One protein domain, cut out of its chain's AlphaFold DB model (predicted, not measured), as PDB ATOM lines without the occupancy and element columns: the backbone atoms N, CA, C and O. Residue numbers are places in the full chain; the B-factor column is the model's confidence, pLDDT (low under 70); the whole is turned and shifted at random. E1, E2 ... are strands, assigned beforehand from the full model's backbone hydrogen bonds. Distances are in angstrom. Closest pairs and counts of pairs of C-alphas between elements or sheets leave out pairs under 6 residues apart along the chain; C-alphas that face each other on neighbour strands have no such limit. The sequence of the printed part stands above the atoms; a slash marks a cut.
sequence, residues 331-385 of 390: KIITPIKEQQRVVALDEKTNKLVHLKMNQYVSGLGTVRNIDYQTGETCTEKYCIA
ATOM      1  N   LYS A 331     -51.152  37.947 -51.014       83.56
ATOM      2  CA  LYS A 331     -50.185  39.049 -50.906       83.56
ATOM      3  C   LYS A 331     -49.610  39.138 -49.505       83.56
ATOM      4  O   LYS A 331     -50.359  39.074 -48.533       83.56
ATOM      5  N   ILE A 332     -48.296  39.316 -49.384       85.38
ATOM      6  CA  ILE A 332     -47.681  39.604 -48.083       85.38
ATOM      7  C   ILE A 332     -47.782  41.106 -47.802       85.38
ATOM      8  O   ILE A 332     -47.224  41.909 -48.545       85.38
ATOM      9  N   ILE A 333     -48.500  41.474 -46.737       81.94
ATOM     10  CA  ILE A 333     -48.771  42.873 -46.351       81.94
ATOM     11  C   ILE A 333     -47.722  43.417 -45.387       81.94
ATOM     12  O   ILE A 333     -47.480  44.618 -45.360       81.94
ATOM     13  N   THR A 334     -47.129  42.577 -44.539       81.44
ATOM     14  CA  THR A 334     -46.064  43.053 -43.652       81.44
ATOM     15  C   THR A 334     -45.165  41.917 -43.165       81.44
ATOM     16  O   THR A 334     -45.670  40.888 -42.693       81.44
ATOM     17  N   PRO A 335     -43.834  42.067 -43.269       82.75
ATOM     18  CA  PRO A 335     -42.881  41.214 -42.592       82.75
ATOM     19  C   PRO A 335     -42.609  41.730 -41.174       82.75
ATOM     20  O   PRO A 335     -42.239  42.880 -40.968       82.75
ATOM     21  N   ILE A 336     -42.734  40.852 -40.180       81.94
ATOM     22  CA  ILE A 336     -42.417  41.132 -38.775       81.94
ATOM     23  C   ILE A 336     -41.131  40.375 -38.439       81.94
ATOM     24  O   ILE A 336     -41.154  39.238 -37.950       81.94
ATOM     25  N   LYS A 337     -39.993  41.006 -38.751       79.44
ATOM     26  CA  LYS A 337     -38.653  40.398 -38.666       79.44
ATOM     27  C   LYS A 337     -38.314  39.896 -37.258       79.44
ATOM     28  O   LYS A 337     -37.797  38.792 -37.115       79.44
ATOM     29  N   GLU A 338     -38.681  40.655 -36.228       78.06
ATOM     30  CA  GLU A 338     -38.446  40.332 -34.809       78.06
ATOM     31  C   GLU A 338     -39.090  39.010 -34.377       78.06
ATOM     32  O   GLU A 338     -38.570  38.297 -33.525       78.06
ATOM     33  N   GLN A 339     -40.222  38.658 -34.989       74.62
ATOM     34  CA  GLN A 339     -41.014  37.481 -34.630       74.62
ATOM     35  C   GLN A 339     -40.926  36.374 -35.683       74.62
ATOM     36  O   GLN A 339     -41.703  35.414 -35.625       74.62
ATOM     37  N   GLN A 340     -40.007  36.524 -36.647       82.12
ATOM     38  CA  GLN A 340     -39.783  35.605 -37.763       82.12
ATOM     39  C   GLN A 340     -41.093  35.166 -38.441       82.12
ATOM     40  O   GLN A 340     -41.338  33.978 -38.685       82.12
ATOM     41  N   ARG A 341     -41.981  36.138 -38.683       85.00
ATOM     42  CA  ARG A 341     -43.295  35.908 -39.289       85.00
ATOM     43  C   ARG A 341     -43.631  36.963 -40.326       85.00
ATOM     44  O   ARG A 341     -43.155  38.089 -40.239       85.00
ATOM     45  N   VAL A 342     -44.515  36.618 -41.248       85.06
ATOM     46  CA  VAL A 342     -45.146  37.565 -42.170       85.06
ATOM     47  C   VAL A 342     -46.662  37.492 -42.051       85.06
ATOM     48  O   VAL A 342     -47.215  36.482 -41.608       85.06
ATOM     49  N   VAL A 343     -47.338  38.567 -42.432       85.06
ATOM     50  CA  VAL A 343     -48.797  38.614 -42.543       85.06
ATOM     51  C   VAL A 343     -49.169  38.541 -44.015       85.06
ATOM     52  O   VAL A 343     -48.802  39.420 -44.794       85.06
ATOM     53  N   ALA A 344     -49.897  37.494 -44.383       87.88
ATOM     54  CA  ALA A 344     -50.429  37.280 -45.717       87.88
ATOM     55  C   ALA A 344     -51.931  37.584 -45.751       87.88
ATOM     56  O   ALA A 344     -52.652  37.218 -44.825       87.88
ATOM     57  N   LEU A 345     -52.405  38.214 -46.821       80.56
ATOM     58  CA  LEU A 345     -53.821  38.354 -47.144       80.56
ATOM     59  C   LEU A 345     -54.181  37.370 -48.244       80.56
ATOM     60  O   LEU A 345     -53.543  37.365 -49.297       80.56
ATOM     61  N   ASP A 346     -55.217  36.579 -48.001       85.81
ATOM     62  CA  ASP A 346     -55.914  35.848 -49.053       85.81
ATOM     63  C   ASP A 346     -57.007  36.749 -49.634       85.81
ATOM     64  O   ASP A 346     -58.009  37.022 -48.971       85.81
ATOM     65  N   GLU A 347     -56.828  37.211 -50.869       79.25
ATOM     66  CA  GLU A 347     -57.761  38.123 -51.535       79.25
ATOM     67  C   GLU A 347     -59.123  37.476 -51.813       79.25
ATOM     68  O   GLU A 347     -60.127  38.178 -51.905       79.25
ATOM     69  N   LYS A 348     -59.196  36.139 -51.902       79.38
ATOM     70  CA  LYS A 348     -60.469  35.440 -52.146       79.38
ATOM     71  C   LYS A 348     -61.359  35.422 -50.913       79.38
ATOM     72  O   LYS A 348     -62.579  35.496 -51.031       79.38
ATOM     73  N   THR A 349     -60.759  35.274 -49.734       80.31
ATOM     74  CA  THR A 349     -61.493  35.167 -48.465       80.31
ATOM     75  C   THR A 349     -61.425  36.437 -47.621       80.31
ATOM     76  O   THR A 349     -62.128  36.531 -46.615       80.31
ATOM     77  N   ASN A 350     -60.605  37.406 -48.034       77.69
ATOM     78  CA  ASN A 350     -60.283  38.635 -47.316       77.69
ATOM     79  C   ASN A 350     -59.792  38.379 -45.876       77.69
ATOM     80  O   ASN A 350     -60.094  39.131 -44.949       77.69
ATOM     81  N   LYS A 351     -59.074  37.266 -45.671       80.56
ATOM     82  CA  LYS A 351     -58.556  36.851 -44.362       80.56
ATOM     83  C   LYS A 351     -57.065  37.117 -44.250       80.56
ATOM     84  O   LYS A 351     -56.293  36.796 -45.150       80.56
ATOM     85  N   LEU A 352     -56.673  37.630 -43.087       80.94
ATOM     86  CA  LEU A 352     -55.277  37.767 -42.693       80.94
ATOM     87  C   LEU A 352     -54.784  36.466 -42.061       80.94
ATOM     88  O   LEU A 352     -55.413  35.912 -41.158       80.94
ATOM     89  N   VAL A 353     -53.635  35.990 -42.524       86.12
ATOM     90  CA  VAL A 353     -52.995  34.762 -42.065       86.12
ATOM     91  C   VAL A 353     -51.554  35.067 -41.684       86.12
ATOM     92  O   VAL A 353     -50.786  35.614 -42.471       86.12
ATOM     93  N   HIS A 354     -51.164  34.683 -40.472       87.56
ATOM     94  CA  HIS A 354     -49.768  34.746 -40.054       87.56
ATOM     95  C   HIS A 354     -49.016  33.516 -40.560       87.56
ATOM     96  O   HIS A 354     -49.379  32.387 -40.220       87.56
ATOM     97  N   LEU A 355     -47.956  33.745 -41.334       85.31
ATOM     98  CA  LEU A 355     -47.063  32.709 -41.837       85.31
ATOM     99  C   LEU A 355     -45.733  32.772 -41.084       85.31
ATOM    100  O   LEU A 355     -45.089  33.820 -41.028       85.31
ATOM    101  N   LYS A 356     -45.316  31.643 -40.514       89.12
ATOM    102  CA  LYS A 356     -43.999  31.448 -39.899       89.12
ATOM    103  C   LYS A 356     -43.215  30.380 -40.641       89.12
ATOM    104  O   LYS A 356     -43.794  29.473 -41.235       89.12
ATOM    105  N   MET A 357     -41.891  30.453 -40.551       83.94
ATOM    106  CA  MET A 357     -41.006  29.423 -41.091       83.94
ATOM    107  C   MET A 357     -41.398  28.035 -40.550       83.94
ATOM    108  O   MET A 357     -41.631  27.877 -39.353       83.94
ATOM    109  N   ASN A 358     -41.469  27.025 -41.422       83.38
ATOM    110  CA  ASN A 358     -41.905  25.653 -41.122       83.38
ATOM    111  C   ASN A 358     -43.359  25.491 -40.632       83.38
ATOM    112  O   ASN A 358     -43.746  24.389 -40.239       83.38
ATOM    113  N   GLN A 359     -44.183  26.539 -40.675       84.06
ATOM    114  CA  GLN A 359     -45.612  26.426 -40.400       84.06
ATOM    115  C   GLN A 359     -46.333  25.832 -41.612       84.06
ATOM    116  O   GLN A 359     -46.086  26.231 -42.753       84.06
ATOM    117  N   TYR A 360     -47.240  24.889 -41.363       82.44
ATOM    118  CA  TYR A 360     -48.152  24.380 -42.382       82.44
ATOM    119  C   TYR A 360     -49.418  25.234 -42.434       82.44
ATOM    120  O   TYR A 360     -50.041  25.487 -41.401       82.44
ATOM    121  N   VAL A 361     -49.814  25.643 -43.639       78.50
ATOM    122  CA  VAL A 361     -51.058  26.376 -43.883       78.50
ATOM    123  C   VAL A 361     -51.878  25.658 -44.944       78.50
ATOM    124  O   VAL A 361     -51.383  25.341 -46.026       78.50
ATOM    125  N   SER A 362     -53.145  25.385 -44.626       74.38
ATOM    126  CA  SER A 362     -54.066  24.715 -45.547       74.38
ATOM    127  C   SER A 362     -54.197  25.509 -46.852       74.38
ATOM    128  O   SER A 362     -54.368  26.724 -46.820       74.38
ATOM    129  N   GLY A 363     -54.073  24.831 -47.995       73.19
ATOM    130  CA  GLY A 363     -54.112  25.449 -49.329       73.19
ATOM    131  C   GLY A 363     -52.792  26.070 -49.815       73.19
ATOM    132  O   GLY A 363     -52.627  26.231 -51.019       73.19
ATOM    133  N   LEU A 364     -51.835  26.345 -48.923       74.12
ATOM    134  CA  LEU A 364     -50.510  26.889 -49.261       74.12
ATOM    135  C   LEU A 364     -49.380  25.860 -49.103       74.12
ATOM    136  O   LEU A 364     -48.430  25.850 -49.881       74.12
ATOM    137  N   GLY A 365     -49.484  24.968 -48.114       79.44
ATOM    138  CA  GLY A 365     -48.444  24.006 -47.752       79.44
ATOM    139  C   GLY A 365     -47.517  24.509 -46.640       79.44
ATOM    140  O   GLY A 365     -47.863  25.407 -45.873       79.44
ATOM    141  N   THR A 366     -46.343  23.885 -46.516       84.31
ATOM    142  CA  THR A 366     -45.340  24.254 -45.504       84.31
ATOM    143  C   THR A 366     -44.506  25.434 -45.985       84.31
ATOM    144  O   THR A 366     -43.918  25.360 -47.064       84.31
ATOM    145  N   VAL A 367     -44.391  26.485 -45.174       85.62
ATOM    146  CA  VAL A 367     -43.508  27.629 -45.449       85.62
ATOM    147  C   VAL A 367     -42.045  27.195 -45.336       85.62
ATOM    148  O   VAL A 367     -41.618  26.690 -44.294       85.62
ATOM    149  N   ARG A 368     -41.275  27.376 -46.410       86.88
ATOM    150  CA  ARG A 368     -39.870  26.953 -46.523       86.88
ATOM    151  C   ARG A 368     -38.890  28.108 -46.510       86.88
ATOM    152  O   ARG A 368     -37.769  27.911 -46.054       86.88
ATOM    153  N   ASN A 369     -39.303  29.265 -47.011       87.81
ATOM    154  CA  ASN A 369     -38.478  30.456 -47.014       87.81
ATOM    155  C   ASN A 369     -39.333  31.707 -46.821       87.81
ATOM    156  O   ASN A 369     -40.436  31.789 -47.358       87.81
ATOM    157  N   ILE A 370     -38.796  32.667 -46.078       86.88
ATOM    158  CA  ILE A 370     -39.354  34.006 -45.916       86.88
ATOM    159  C   ILE A 370     -38.201  34.980 -46.144       86.88
ATOM    160  O   ILE A 370     -37.265  35.028 -45.346       86.88
ATOM    161  N   ASP A 371     -38.281  35.755 -47.216       86.69
ATOM    162  CA  ASP A 371     -37.432  36.918 -47.411       86.69
ATOM    163  C   ASP A 371     -38.061  38.119 -46.694       86.69
ATOM    164  O   ASP A 371     -39.100  38.639 -47.089       86.69
ATOM    165  N   TYR A 372     -37.430  38.561 -45.608       82.56
ATOM    166  CA  TYR A 372     -37.918  39.688 -44.811       82.56
ATOM    167  C   TYR A 372     -37.609  41.058 -45.429       82.56
ATOM    168  O   TYR A 372     -38.125  42.051 -44.925       82.56
ATOM    169  N   GLN A 373     -36.768  41.136 -46.468       79.75
ATOM    170  CA  GLN A 373     -36.492  42.390 -47.178       79.75
ATOM    171  C   GLN A 373     -37.573  42.676 -48.216       79.75
ATOM    172  O   GLN A 373     -38.115  43.777 -48.262       79.75
ATOM    173  N   THR A 374     -37.916  41.677 -49.026       81.50
ATOM    174  CA  THR A 374     -38.937  41.815 -50.074       81.50
ATOM    175  C   THR A 374     -40.334  41.428 -49.596       81.50
ATOM    176  O   THR A 374     -41.318  41.798 -50.227       81.50
ATOM    177  N   GLY A 375     -40.439  40.678 -48.495       79.06
ATOM    178  CA  GLY A 375     -41.660  40.003 -48.057       79.06
ATOM    179  C   GLY A 375     -41.978  38.736 -48.843       79.06
ATOM    180  O   GLY A 375     -42.996  38.112 -48.554       79.06
ATOM    181  N   GLU A 376     -41.161  38.340 -49.826       87.38
ATOM    182  CA  GLU A 376     -41.415  37.135 -50.612       87.38
ATOM    183  C   GLU A 376     -41.416  35.899 -49.707       87.38
ATOM    184  O   GLU A 376     -40.471  35.629 -48.967       87.38
ATOM    185  N   THR A 377     -42.500  35.129 -49.755       87.75
ATOM    186  CA  THR A 377     -42.663  33.938 -48.919       87.75
ATOM    187  C   THR A 377     -42.921  32.725 -49.788       87.75
ATOM    188  O   THR A 377     -43.933  32.656 -50.481       87.75
ATOM    189  N   CYS A 378     -42.023  31.745 -49.730       87.69
ATOM    190  CA  CYS A 378     -42.123  30.517 -50.507       87.69
ATOM    191  C   CYS A 378     -42.449  29.316 -49.622       87.69
ATOM    192  O   CYS A 378     -41.886  29.097 -48.545       87.69
ATOM    193  N   THR A 379     -43.359  28.502 -50.126       86.75
ATOM    194  CA  THR A 379     -43.743  27.196 -49.606       86.75
ATOM    195  C   THR A 379     -43.055  26.093 -50.411       86.75
ATOM    196  O   THR A 379     -42.243  26.356 -51.293       86.75
ATOM    197  N   GLU A 380     -43.378  24.835 -50.125       79.00
ATOM    198  CA  GLU A 380     -42.885  23.688 -50.901       79.00
ATOM    199  C   GLU A 380     -43.250  23.735 -52.391       79.00
ATOM    200  O   GLU A 380     -42.542  23.132 -53.197       79.00
ATOM    201  N   LYS A 381     -44.355  24.403 -52.745       78.69
ATOM    202  CA  LYS A 381     -44.906  24.402 -54.109       78.69
ATOM    203  C   LYS A 381     -45.100  25.791 -54.710       78.69
ATOM    204  O   LYS A 381     -45.061  25.918 -55.926       78.69
ATOM    205  N   TYR A 382     -45.323  26.802 -53.878       84.44
ATOM    206  CA  TYR A 382     -45.771  28.121 -54.317       84.44
ATOM    207  C   TYR A 382     -45.000  29.244 -53.640       84.44
ATOM    208  O   TYR A 382     -44.647  29.114 -52.469       84.44
ATOM    209  N   CYS A 383     -44.832  30.370 -54.323       86.81
ATOM    210  CA  CYS A 383     -44.326  31.610 -53.747       86.81
ATOM    211  C   CYS A 383     -45.416  32.685 -53.712       86.81
ATOM    212  O   CYS A 383     -46.314  32.730 -54.552       86.81
ATOM    213  N   ILE A 384     -45.349  33.547 -52.708       88.12
ATOM    214  CA  ILE A 384     -46.238  34.688 -52.519       88.12
ATOM    215  C   ILE A 384     -45.361  35.929 -52.591       88.12
ATOM    216  O   ILE A 384     -44.386  36.038 -51.846       88.12
ATOM    217  N   ALA A 385     -45.702  36.848 -53.490       82.88
ATOM    218  CA  ALA A 385     -44.979  38.100 -53.622       82.88
ATOM    219  C   ALA A 385     -45.262  39.016 -52.422       82.88
ATOM    220  O   ALA A 385     -46.398  39.113 -51.936       82.88
TER     221      ALA A 385
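Overview. This is residues 331 to 385 of the 390 residues of an uncharacterized protein of Aliivibrio wodanis (UniProt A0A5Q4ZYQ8). What shape do the strands make? Three antiparallel strands, E1 E2 E3, form a meander, each beside the one before, and a small antiparallel hairpin, E4 and E5, stands over against them, making a loose, incomplete barrel. What is printed? The printed part has 55 residues, under half in five named strands, E1 to E5 along the chain: all strand. It is compact, radius of gyration of the C-alphas 9.9 A, spanning 27 by 21 by 17 A.

Arrangement. What pairs with E2, residues 341 to 346? It forms hairpins with E1, residues 331 to 336, and E3, residues 351 to 356; N 333 and O 343, and N 344 and O 353, are 2.8 A apart. How does E4, residues 365 to 370, sit? It forms a hairpin with E5, residues 377 to 379, N 378 and O 369 being 2.9 A apart. Its closest C-alphas with E3 are Val 367 and Lys 356, 6.8 A.

Along the chain. Where does E1 begin? C-alpha 331 is at (-50.185, 39.049, -50.906). How long are the strands? E1 to E5 measure 14.6, 16.0, 16.2, 13.6 and 6.9 A; E5 ends at C-alpha 379, (-43.743, 27.196, -49.606).

Size, cuts and confidence. How far does it reach? The farthest C-alphas, Glu 338 and Lys 348, are 28.5 A apart. Is anything missing or uncertain? The printed part has no cut and no long link, and no printed residue is under 70 in pLDDT.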